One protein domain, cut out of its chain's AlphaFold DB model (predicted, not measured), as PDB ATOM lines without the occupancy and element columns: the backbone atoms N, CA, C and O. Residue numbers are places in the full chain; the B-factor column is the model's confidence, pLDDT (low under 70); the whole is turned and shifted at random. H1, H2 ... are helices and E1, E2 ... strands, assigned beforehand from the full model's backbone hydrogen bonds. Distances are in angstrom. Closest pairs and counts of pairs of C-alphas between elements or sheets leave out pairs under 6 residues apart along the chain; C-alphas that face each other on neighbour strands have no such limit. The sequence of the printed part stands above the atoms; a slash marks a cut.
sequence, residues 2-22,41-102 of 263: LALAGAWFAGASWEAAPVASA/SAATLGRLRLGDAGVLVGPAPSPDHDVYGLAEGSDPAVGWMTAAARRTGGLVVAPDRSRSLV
ATOM      1  N   LEU A   2     304.234 325.664 268.942       92.31
ATOM      2  CA  LEU A   2     303.802 326.386 270.156       92.31
ATOM      3  C   LEU A   2     302.650 325.694 270.910       92.31
ATOM      4  O   LEU A   2     302.739 325.536 272.119       92.31
ATOM      5  N   ALA A   3     301.623 325.210 270.203       91.88
ATOM      6  CA  ALA A   3     300.509 324.483 270.825       91.88
ATOM      7  C   ALA A   3     300.952 323.195 271.550       91.88
ATOM      8  O   ALA A   3     300.466 322.905 272.637       91.88
ATOM      9  N   LEU A   4     301.916 322.451 270.991       94.00
ATOM     10  CA  LEU A   4     302.480 321.264 271.644       94.00
ATOM     11  C   LEU A   4     303.297 321.653 272.880       94.00
ATOM     12  O   LEU A   4     303.238 320.962 273.889       94.00
ATOM     13  N   ALA A   5     304.052 322.752 272.820       94.81
ATOM     14  CA  ALA A   5     304.815 323.254 273.963       94.81
ATOM     15  C   ALA A   5     303.894 323.722 275.098       94.81
ATOM     16  O   ALA A   5     304.118 323.370 276.252       94.81
ATOM     17  N   GLY A   6     302.819 324.440 274.762       94.31
ATOM     18  CA  GLY A   6     301.818 324.910 275.721       94.31
ATOM     19  C   GLY A   6     301.128 323.786 276.500       94.31
ATOM     20  O   GLY A   6     300.647 324.017 277.603       94.31
ATOM     21  N   ALA A   7     301.134 322.556 275.974       94.81
ATOM     22  CA  ALA A   7     300.558 321.400 276.654       94.81
ATOM     23  C   ALA A   7     301.354 320.951 277.895       94.81
ATOM     24  O   ALA A   7     300.782 320.341 278.797       94.81
ATOM     25  N   TRP A   8     302.657 321.255 277.945       95.81
ATOM     26  CA  TRP A   8     303.559 320.930 279.062       95.81
ATOM     27  C   TRP A   8     304.046 322.170 279.809       95.81
ATOM     28  O   TRP A   8     304.329 322.104 281.003       95.81
ATOM     29  N   PHE A   9     304.144 323.309 279.122       95.56
ATOM     30  CA  PHE A   9     304.740 324.527 279.652       95.56
ATOM     31  C   PHE A   9     303.767 325.695 279.491       95.56
ATOM     32  O   PHE A   9     303.656 326.277 278.413       95.56
ATOM     33  N   ALA A  10     303.097 326.087 280.578       92.56
ATOM     34  CA  ALA A  10     302.127 327.188 280.561       92.56
ATOM     35  C   ALA A  10     302.728 328.521 280.062       92.56
ATOM     36  O   ALA A  10     302.033 329.325 279.448       92.56
ATOM     37  N   GLY A  11     304.029 328.741 280.287       91.25
ATOM     38  CA  GLY A  11     304.774 329.915 279.817       91.25
ATOM     39  C   GLY A  11     305.378 329.787 278.412       91.25
ATOM     40  O   GLY A  11     306.254 330.582 278.063       91.25
ATOM     41  N   ALA A  12     304.990 328.779 277.622       95.25
ATOM     42  CA  ALA A  12     305.530 328.602 276.277       95.25
ATOM     43  C   ALA A  12     305.200 329.805 275.381       95.25
ATOM     44  O   ALA A  12     304.041 330.194 275.247       95.25
ATOM     45  N   SER A  13     306.213 330.396 274.747       95.75
ATOM     46  CA  SER A  13     306.034 331.585 273.905       95.75
ATOM     47  C   SER A  13     307.157 331.748 272.885       95.75
ATOM     48  O   SER A  13     308.295 331.337 273.110       95.75
ATOM     49  N   TRP A  14     306.840 332.337 271.731       95.62
ATOM     50  CA  TRP A  14     307.857 332.708 270.750       95.62
ATOM     51  C   TRP A  14     308.597 333.961 271.224       95.62
ATOM     52  O   TRP A  14     307.993 335.025 271.327       95.62
ATOM     53  N   GLU A  15     309.905 333.846 271.450       94.81
ATOM     54  CA  GLU A  15     310.797 335.008 271.586       94.81
ATOM     55  C   GLU A  15     311.019 335.656 270.215       94.81
ATOM     56  O   GLU A  15     311.046 336.875 270.075       94.81
ATOM     57  N   ALA A  16     311.150 334.809 269.193       93.00
ATOM     58  CA  ALA A  16     311.228 335.192 267.795       93.00
ATOM     59  C   ALA A  16     310.497 334.140 266.960       93.00
ATOM     60  O   ALA A  16     310.861 332.965 266.987       93.00
ATOM     61  N   ALA A  17     309.457 334.536 266.230       90.56
ATOM     62  CA  ALA A  17     308.752 333.615 265.345       90.56
ATOM     63  C   ALA A  17     309.622 333.266 264.121       90.56
ATOM     64  O   ALA A  17     310.356 334.130 263.632       90.56
ATOM     65  N   PRO A  18     309.550 332.025 263.607       89.00
ATOM     66  CA  PRO A  18     310.264 331.661 262.396       89.00
ATOM     67  C   PRO A  18     309.704 332.426 261.197       89.00
ATOM     68  O   PRO A  18     308.492 332.597 261.060       89.00
ATOM     69  N   VAL A  19     310.598 332.855 260.308       85.50
ATOM     70  CA  VAL A  19     310.233 333.545 259.067       85.50
ATOM     71  C   VAL A  19     310.648 332.664 257.902       85.50
ATOM     72  O   VAL A  19     311.831 332.352 257.749       85.50
ATOM     73  N   ALA A  20     309.672 332.253 257.092       77.50
ATOM     74  CA  ALA A  20     309.930 331.518 255.863       77.50
ATOM     75  C   ALA A  20     310.668 332.408 254.853       77.50
ATOM     76  O   ALA A  20     310.456 333.623 254.806       77.50
ATOM     77  N   SER A  21     311.520 331.804 254.027       73.88
ATOM     78  CA  SER A  21     312.126 332.532 252.917       73.88
ATOM     79  C   SER A  21     311.048 332.957 251.922       73.88
ATOM     80  O   SER A  21     310.182 332.166 251.544       73.88
ATOM     81  N   ALA A  22     311.100 334.213 251.483       69.00
ATOM     82  CA  ALA A  22     310.259 334.701 250.400       69.00
ATOM     83  C   ALA A  22     311.107 334.832 249.127       69.00
ATOM     84  O   ALA A  22     312.191 335.428 249.170       69.00
ATOM     85  N   SER A  41     314.308 337.218 250.893       66.44
ATOM     86  CA  SER A  41     314.538 337.166 252.335       66.44
ATOM     87  C   SER A  41     315.057 335.785 252.730       66.44
ATOM     88  O   SER A  41     314.497 334.753 252.349       66.44
ATOM     89  N   ALA A  42     316.145 335.755 253.501       71.12
ATOM     90  CA  ALA A  42     316.652 334.516 254.073       71.12
ATOM     91  C   ALA A  42     315.698 334.003 255.164       71.12
ATOM     92  O   ALA A  42     315.174 334.783 255.963       71.12
ATOM     93  N   ALA A  43     315.492 332.685 255.209       79.44
ATOM     94  CA  ALA A  43     314.728 332.066 256.283       79.44
ATOM     95  C   ALA A  43     315.444 332.293 257.622       79.44
ATOM     96  O   ALA A  43     316.654 332.087 257.727       79.44
ATOM     97  N   THR A  44     314.698 332.713 258.641       85.94
ATOM     98  CA  THR A  44     315.228 332.904 259.998       85.94
ATOM     99  C   THR A  44     314.624 331.857 260.917       85.94
ATOM    100  O   THR A  44     313.404 331.679 260.940       85.94
ATOM    101  N   LEU A  45     315.483 331.166 261.670       91.19
ATOM    102  CA  LEU A  45     315.049 330.179 262.653       91.19
ATOM    103  C   LEU A  45     314.264 330.870 263.765       91.19
ATOM    104  O   LEU A  45     314.702 331.886 264.307       91.19
ATOM    105  N   GLY A  46     313.124 330.295 264.129       93.69
ATOM    106  CA  GLY A  46     312.372 330.738 265.290       93.69
ATOM    107  C   GLY A  46     313.053 330.311 266.587       93.69
ATOM    108  O   GLY A  46     313.807 329.338 266.622       93.69
ATOM    109  N   ARG A  47     312.748 331.028 267.666       96.06
ATOM    110  CA  ARG A  47     313.135 330.718 269.045       96.06
ATOM    111  C   ARG A  47     311.887 330.634 269.912       96.06
ATOM    112  O   ARG A  47     311.227 331.644 270.160       96.06
ATOM    113  N   LEU A  48     311.556 329.425 270.339       96.25
ATOM    114  CA  LEU A  48     310.409 329.114 271.180       96.25
ATOM    115  C   LEU A  48     310.902 328.836 272.601       96.25
ATOM    116  O   LEU A  48     311.575 327.833 272.838       96.25
ATOM    117  N   ARG A  49     310.551 329.702 273.548       96.62
ATOM    118  CA  ARG A  49     310.826 329.485 274.968       96.62
ATOM    119  C   ARG A  49     309.820 328.491 275.540       96.62
ATOM    120  O   ARG A  49     308.622 328.614 275.295       96.62
ATOM    121  N   LEU A  50     310.305 327.518 276.307       95.62
ATOM    122  CA  LEU A  50     309.528 326.465 276.972       95.62
ATOM    123  C   LEU A  50     309.353 326.796 278.465       95.62
ATOM    124  O   LEU A  50     309.646 325.983 279.339       95.62
ATOM    125  N   GLY A  51     308.956 328.036 278.773       91.69
ATOM    126  CA  GLY A  51     309.027 328.565 280.138       91.69
ATOM    127  C   GLY A  51     310.462 328.516 280.673       91.69
ATOM    128  O   GLY A  51     311.392 328.944 279.990       91.69
ATOM    129  N   ASP A  52     310.646 327.956 281.866       92.19
ATOM    130  CA  ASP A  52     311.972 327.769 282.471       92.19
ATOM    131  C   ASP A  52     312.649 326.458 282.049       92.19
ATOM    132  O   ASP A  52     313.798 326.209 282.404       92.19
ATOM    133  N   ALA A  53     311.958 325.615 281.272       94.38
ATOM    134  CA  ALA A  53     312.461 324.296 280.914       94.38
ATOM    135  C   ALA A  53     313.515 324.325 279.798       94.38
ATOM    136  O   ALA A  53     314.282 323.366 279.685       94.38
ATOM    137  N   GLY A  54     313.557 325.378 278.975       94.62
ATOM    138  CA  GLY A  54     314.532 325.498 277.892       94.62
ATOM    139  C   GLY A  54     314.099 326.387 276.728       94.62
ATOM    140  O   GLY A  54     313.073 327.070 276.782       94.62
ATOM    141  N   VAL A  55     314.885 326.348 275.650       96.00
ATOM    142  CA  VAL A  55     314.621 327.065 274.396       96.00
ATOM    143  C   VAL A  55     314.794 326.127 273.209       96.00
ATOM    144  O   VAL A  55     315.847 325.519 273.011       96.00
ATOM    145  N   LEU A  56     313.754 326.061 272.384       95.12
ATOM    146  CA  LEU A  56     313.743 325.335 271.127       95.12
ATOM    147  C   LEU A  56     314.017 326.290 269.961       95.12
ATOM    148  O   LEU A  56     313.430 327.368 269.874       95.12
ATOM    149  N   VAL A  57     314.877 325.879 269.036       94.81
ATOM    150  CA  VAL A  57     315.251 326.641 267.844       94.81
ATOM    151  C   VAL A  57     314.797 325.897 266.593       94.81
ATOM    152  O   VAL A  57     315.095 324.715 266.431       94.81
ATOM    153  N   GLY A  58     314.082 326.578 265.700       92.12
ATOM    154  CA  GLY A  58     313.610 326.009 264.439       92.12
ATOM    155  C   GLY A  58     312.318 326.652 263.915       92.12
ATOM    156  O   GLY A  58     311.850 327.645 264.475       92.12
ATOM    157  N   PRO A  59     311.726 326.095 262.847       91.44
ATOM    158  CA  PRO A  59     312.221 324.940 262.102       91.44
ATOM    159  C   PRO A  59     313.481 325.277 261.290       91.44
ATOM    160  O   PRO A  59     313.595 326.363 260.722       91.44
ATOM    161  N   ALA A  60     314.442 324.354 261.256       86.62
ATOM    162  CA  ALA A  60     315.611 324.420 260.387       86.62
ATOM    163  C   ALA A  60     315.273 323.918 258.974       86.62
ATOM    164  O   ALA A  60     314.425 323.032 258.843       86.62
ATOM    165  N   PRO A  61     315.926 324.451 257.921       80.38
ATOM    166  CA  PRO A  61     315.644 324.056 256.546       80.38
ATOM    167  C   PRO A  61     315.836 322.553 256.335       80.38
ATOM    168  O   PRO A  61     316.932 322.024 256.530       80.38
ATOM    169  N   SER A  62     314.776 321.879 255.907       83.00
ATOM    170  CA  SER A  62     314.775 320.471 255.526       83.00
ATOM    171  C   SER A  62     313.640 320.248 254.518       83.00
ATOM    172  O   SER A  62     312.598 320.891 254.643       83.00
ATOM    173  N   PRO A  63     313.849 319.417 253.480       77.00
ATOM    174  CA  PRO A  63     312.898 319.273 252.379       77.00
ATOM    175  C   PRO A  63     311.552 318.692 252.824       77.00
ATOM    176  O   PRO A  63     310.519 319.137 252.335       77.00
ATOM    177  N   ASP A  64     311.571 317.757 253.778       83.31
ATOM    178  CA  ASP A  64     310.401 316.932 254.111       83.31
ATOM    179  C   ASP A  64     309.983 317.021 255.587       83.31
ATOM    180  O   ASP A  64     308.972 316.445 255.994       83.31
ATOM    181  N   HIS A  65     310.762 317.721 256.417       83.81
ATOM    182  CA  HIS A  65     310.589 317.698 257.870       83.81
ATOM    183  C   HIS A  65     310.829 319.062 258.501       83.81
ATOM    184  O   HIS A  65     311.836 319.703 258.213       83.81
ATOM    185  N   ASP A  66     309.984 319.436 259.457       87.75
ATOM    186  CA  ASP A  66     310.285 320.533 260.369       87.75
ATOM    187  C   ASP A  66     311.296 320.060 261.422       87.75
ATOM    188  O   ASP A  66     310.971 319.273 262.314       87.75
ATOM    189  N   VAL A  67     312.537 320.539 261.332       90.25
ATOM    190  CA  VAL A  67     313.606 320.151 262.263       90.25
ATOM    191  C   VAL A  67     313.739 321.191 263.367       90.25
ATOM    192  O   VAL A  67     314.020 322.353 263.094       90.25
ATOM    193  N   TYR A  68     313.604 320.773 264.622       91.88
ATOM    194  CA  TYR A  68     313.809 321.642 265.778       91.88
ATOM    195  C   TYR A  68     314.960 321.129 266.645       91.88
ATOM    196  O   TYR A  68     315.097 319.927 266.854       91.88
ATOM    197  N   GLY A  69     315.786 322.045 267.150       91.62
ATOM    198  CA  GLY A  69     316.884 321.746 268.068       91.62
ATOM    199  C   GLY A  69     316.639 322.347 269.446       91.62
ATOM    200  O   GLY A  69     316.221 323.499 269.555       91.62
ATOM    201  N   LEU A  70     316.918 321.590 270.505       91.94
ATOM    202  CA  LEU A  70     316.902 322.096 271.876       91.94
ATOM    203  C   LEU A  70     318.243 322.785 272.156       91.94
ATOM    204  O   LEU A  70     319.263 322.115 272.299       91.94
ATOM    205  N   ALA A  71     318.256 324.119 272.158       89.56
ATOM    206  CA  ALA A  71     319.477 324.897 272.384       89.56
ATOM    207  C   ALA A  71     319.870 324.909 273.867       89.56
ATOM    208  O   ALA A  71     321.043 324.812 274.209       89.56
ATOM    209  N   GLU A  72     318.863 324.992 274.733       87.62
ATOM    210  CA  GLU A  72     318.966 324.907 276.186       87.62
ATOM    211  C   GLU A  72     317.816 324.024 276.661       87.62
ATOM    212  O   GLU A  72     316.701 324.161 276.152       87.62
ATOM    213  N   GLY A  73     318.060 323.118 277.605       85.19
ATOM    214  CA  GLY A  73     317.058 322.128 277.977       85.19
ATOM    215  C   GLY A  73     317.318 321.466 279.317       85.19
ATOM    216  O   GLY A  73     318.429 321.039 279.608       85.19
ATOM    217  N   SER A  74     316.256 321.363 280.102       92.12
ATOM    218  CA  SER A  74     316.147 320.521 281.293       92.12
ATOM    219  C   SER A  74     315.500 319.174 280.946       92.12
ATOM    220  O   SER A  74     314.953 319.004 279.851       92.12
ATOM    221  N   ASP A  75     315.499 318.224 281.883       91.94
ATOM    222  CA  ASP A  75     314.875 316.906 281.685       91.94
ATOM    223  C   ASP A  75     313.397 316.982 281.234       91.94
ATOM    224  O   ASP A  75     313.029 316.259 280.304       91.94
ATOM    225  N   PRO A  76     312.542 317.888 281.767       93.31
ATOM    226  CA  PRO A  76     311.187 318.086 281.250       93.31
ATOM    227  C   PRO A  76     311.125 318.487 279.774       93.31
ATOM    228  O   PRO A  76     310.230 318.036 279.060       93.31
ATOM    229  N   ALA A  77     312.063 319.309 279.289       93.81
ATOM    230  CA  ALA A  77     312.110 319.689 277.878       93.81
ATOM    231  C   ALA A  77     312.459 318.486 276.992       93.81
ATOM    232  O   ALA A  77     311.848 318.306 275.940       93.81
ATOM    233  N   VAL A  78     313.378 317.625 277.441       91.31
ATOM    234  CA  VAL A  78     313.718 316.375 276.744       91.31
ATOM    235  C   VAL A  78     312.525 315.413 276.729       91.31
ATOM    236  O   VAL A  78     312.176 314.894 275.669       91.31
ATOM    237  N   GLY A  79     311.853 315.227 277.869       92.56
ATOM    238  CA  GLY A  79     310.641 314.406 277.962       92.56
ATOM    239  C   GLY A  79     309.525 314.904 277.038       92.56
ATOM    240  O   GLY A  79     308.917 314.116 276.311       92.56
ATOM    241  N   TRP A  80     309.325 316.223 276.985       94.81
ATOM    242  CA  TRP A  80     308.384 316.847 276.065       94.81
ATOM    243  C   TRP A  80     308.742 316.605 274.595       94.81
ATOM    244  O   TRP A  80     307.842 316.325 273.807       94.81
ATOM    245  N   MET A  81     310.022 316.667 274.201       93.62
ATOM    246  CA  MET A  81     310.415 316.375 272.814       93.62
ATOM    247  C   MET A  81     310.026 314.954 272.404       93.62
ATOM    248  O   MET A  81     309.504 314.760 271.308       93.62
ATOM    249  N   THR A  82     310.234 313.969 273.281       92.81
ATOM    250  CA  THR A  82     309.811 312.585 273.034       92.81
ATOM    251  C   THR A  82     308.292 312.492 272.903       92.81
ATOM    252  O   THR A  82     307.796 311.884 271.956       92.81
ATOM    253  N   ALA A  83     307.535 313.140 273.795       94.88
ATOM    254  CA  ALA A  83     306.072 313.168 273.725       94.88
ATOM    255  C   ALA A  83     305.560 313.854 272.443       94.88
ATOM    256  O   ALA A  83     304.662 313.338 271.776       94.88
ATOM    257  N   ALA A  84     306.161 314.981 272.054       94.81
ATOM    258  CA  ALA A  84     305.846 315.693 270.822       94.81
ATOM    259  C   ALA A  84     306.170 314.843 269.584       94.81
ATOM    260  O   ALA A  84     305.338 314.747 268.687       94.81
ATOM    261  N   ALA A  85     307.321 314.162 269.565       94.06
ATOM    262  CA  ALA A  85     307.688 313.242 268.493       94.06
ATOM    263  C   ALA A  85     306.695 312.075 268.379       94.06
ATOM    264  O   ALA A  85     306.241 311.790 267.274       94.06
ATOM    265  N   ARG A  86     306.262 311.462 269.492       93.94
ATOM    266  CA  ARG A  86     305.183 310.449 269.474       93.94
ATOM    267  C   ARG A  86     303.900 311.008 268.867       93.94
ATOM    268  O   ARG A  86     303.284 310.363 268.022       93.94
ATOM    269  N   ARG A  87     303.520 312.226 269.268       94.38
ATOM    270  CA  ARG A  87     302.294 312.891 268.817       94.38
ATOM    271  C   ARG A  87     302.308 313.223 267.325       94.38
ATOM    272  O   ARG A  87     301.261 313.157 266.691       94.38
ATOM    273  N   THR A  88     303.464 313.585 266.769       92.69
ATOM    274  CA  THR A  88     303.598 313.983 265.358       92.69
ATOM    275  C   THR A  88     304.135 312.876 264.449       92.69
ATOM    276  O   THR A  88     304.299 313.118 263.258       92.69
ATOM    277  N   GLY A  89     304.459 311.692 264.983       90.81
ATOM    278  CA  GLY A  89     305.168 310.643 264.237       90.81
ATOM    279  C   GLY A  89     306.605 311.031 263.859       90.81
ATOM    280  O   GLY A  89     307.110 310.608 262.823       90.81
ATOM    281  N   GLY A  90     307.233 311.894 264.659       92.25
ATOM    282  CA  GLY A  90     308.589 312.391 264.448       92.25
ATOM    283  C   GLY A  90     309.680 311.473 265.005       92.25
ATOM    284  O   GLY A  90     309.421 310.399 265.545       92.25
ATOM    285  N   LEU A  91     310.922 311.942 264.907       92.31
ATOM    286  CA  LEU A  91     312.107 311.278 265.448       92.31
ATOM    287  C   LEU A  91     312.910 312.259 266.311       92.31
ATOM    288  O   LEU A  91     312.910 313.464 266.060       92.31
ATOM    289  N   VAL A  92     313.617 311.739 267.308       91.62
ATOM    290  CA  VAL A  92     314.513 312.503 268.183       91.62
ATOM    291  C   VAL A  92     315.952 312.096 267.883       91.62
ATOM    292  O   VAL A  92     316.262 310.910 267.799       91.62
ATOM    293  N   VAL A  93     316.844 313.072 267.719       90.44
ATOM    294  CA  VAL A  93     318.275 312.836 267.471       90.44
ATOM    295  C   VAL A  93     319.086 313.396 268.631       90.44
ATOM    296  O   VAL A  93     318.808 314.494 269.110       90.44
ATOM    297  N   ALA A  94     320.097 312.650 269.071       86.94
ATOM    298  CA  ALA A  94     321.058 313.126 270.053       86.94
ATOM    299  C   ALA A  94     321.827 314.360 269.525       86.94
ATOM    300  O   ALA A  94     322.040 314.474 268.314       86.94
ATOM    301  N   PRO A  95     322.289 315.278 270.396       83.12
ATOM    302  CA  PRO A  95     322.984 316.495 269.963       83.12
ATOM    303  C   PRO A  95     324.232 316.235 269.104       83.12
ATOM    304  O   PRO A  95     324.511 316.977 268.165       83.12
ATOM    305  N   ASP A  96     324.955 315.153 269.395       86.81
ATOM    306  CA  ASP A  96     326.140 314.689 268.662       86.81
ATOM    307  C   ASP A  96     325.801 313.897 267.383       86.81
ATOM    308  O   ASP A  96     326.698 313.489 266.646       86.81
ATOM    309  N   ARG A  97     324.508 313.674 267.117       83.12
ATOM    310  CA  ARG A  97     323.970 312.854 266.024       83.12
ATOM    311  C   ARG A  97     324.448 311.402 266.024       83.12
ATOM    312  O   ARG A  97     324.296 310.722 265.010       83.12
ATOM    313  N   SER A  98     324.978 310.902 267.139       88.31
ATOM    314  CA  SER A  98     325.417 309.506 267.250       88.31
ATOM    315  C   SER A  98     324.242 308.534 267.332       88.31
ATOM    316  O   SER A  98     324.374 307.361 266.981       88.31
ATOM    317  N   ARG A  99     323.077 309.023 267.774       85.75
ATOM    318  CA  ARG A  99     321.872 308.225 267.973       85.75
ATOM    319  C   ARG A  99     320.636 308.953 267.465       85.75
ATOM    320  O   ARG A  99     320.427 310.126 267.767       85.75
ATOM    321  N   SER A 100     319.786 308.221 266.755       89.50
ATOM    322  CA  SER A 100     318.396 308.584 266.499       89.50
ATOM    323  C   SER A 100     317.469 307.607 267.222       89.50
ATOM    324  O   SER A 100     317.790 306.433 267.412       89.50
ATOM    325  N   LEU A 101     316.326 308.114 267.664       89.25
ATOM    326  CA  LEU A 101     315.240 307.364 268.270       89.25
ATOM    327  C   LEU A 101     313.966 307.742 267.521       89.25
ATOM    328  O   LEU A 101     313.669 308.926 267.379       89.25
ATOM    329  N   VAL A 102     313.218 306.748 267.058       92.12
ATOM    330  CA  VAL A 102     311.829 306.926 266.624       92.12
ATOM    331  C   VAL A 102     310.978 306.452 267.798       92.12
ATOM    332  O   VAL A 102     310.895 305.241 267.999       92.12
TER     333      VAL A 102
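This is residues 2 to 22 and 41 to 102 of the 263 residues of an uncharacterized protein of Cellulomonas rhizosphaerae (UniProt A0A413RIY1). A strongly twisted sheet of four antiparallel strands has two helices over one face, the longer H2 and the very short H1, and no named helix over its opposite face. After H2, residues 89 to 102 form a long stretch with no named element, which folds back on itself where residues 92 to 93 pair antiparallel with residues 100 to 101. The printed part has 83 residues, with H1, E1, E2, E3, E4 and H2 in that order along the chain; the sheet's order is E1 - E2 - E3 - E4, and the class is mixed, helices and strands. The whole is compact, with a radius of gyration of the C-alphas of 12.6 A, and spans 35 by 30 by 22 A.

Start at H1, residues 2 to 6, which is on the sheet at a height of 7.6 A and only just over E1, residues 12 to 16, on which 3 of its 5 C-alphas fall. Their closest C-alphas, Gly 6 and Ala 12, are 5.3 A apart. Edge strand E1 is antiparallel to E2, residues 46 to 50, at 153 degrees; look for N 49 and O 13, 2.8 A apart. E2, E3, residues 54 to 60, and E4, residues 67 to 73, form a meander, each strand the antiparallel neighbour of the one before. In the hairpin of E2 and E3, N 48 and O 56 are 2.8 A apart; in that of E3 and E4, N 57 and O 69 are 2.8 A apart. E1 and E4 are apart. H2, residues 75 to 88, makes two layers with the sheet, a helix layer on one face, at a height of 10.5 A. It lies over E3 and runs along the strands, at 26 degrees to E3 on the local plane; the closest C-alphas, Gly 54 and Ala 77, are 6.3 A apart. H1 is on the same face as H2, close but not clearly touching: the closest C-alphas, Leu 4 and Ala 84, are 6.6 A apart. In H1 and H2 every O i to N i+4 pair is within hydrogen-bond range.

Find C-alpha 2 at (303.802, 326.386, 270.156), where H1 begins its 6.1 A. E1 measures 12.2 A, E2 12.8 A, E3 17.6 A and E4 16.2 A. H2 runs 20.1 A from C-alpha 75 at (314.875, 316.906, 281.685) to C-alpha 88 at (303.598, 313.983, 265.358).

The two C-alphas farthest apart, Ala 22 and Asp 75, are 36.3 A apart. Residues 23 to 40 are not printed, and C-alphas 22 and 41 are 5.3 A apart across this cut, in the link from E1 to E2. Of the links printed whole, E3 to E4 is short and the others are tight. The mean pLDDT of the printed part is 89.9, and residues 22 and 41 are under 70.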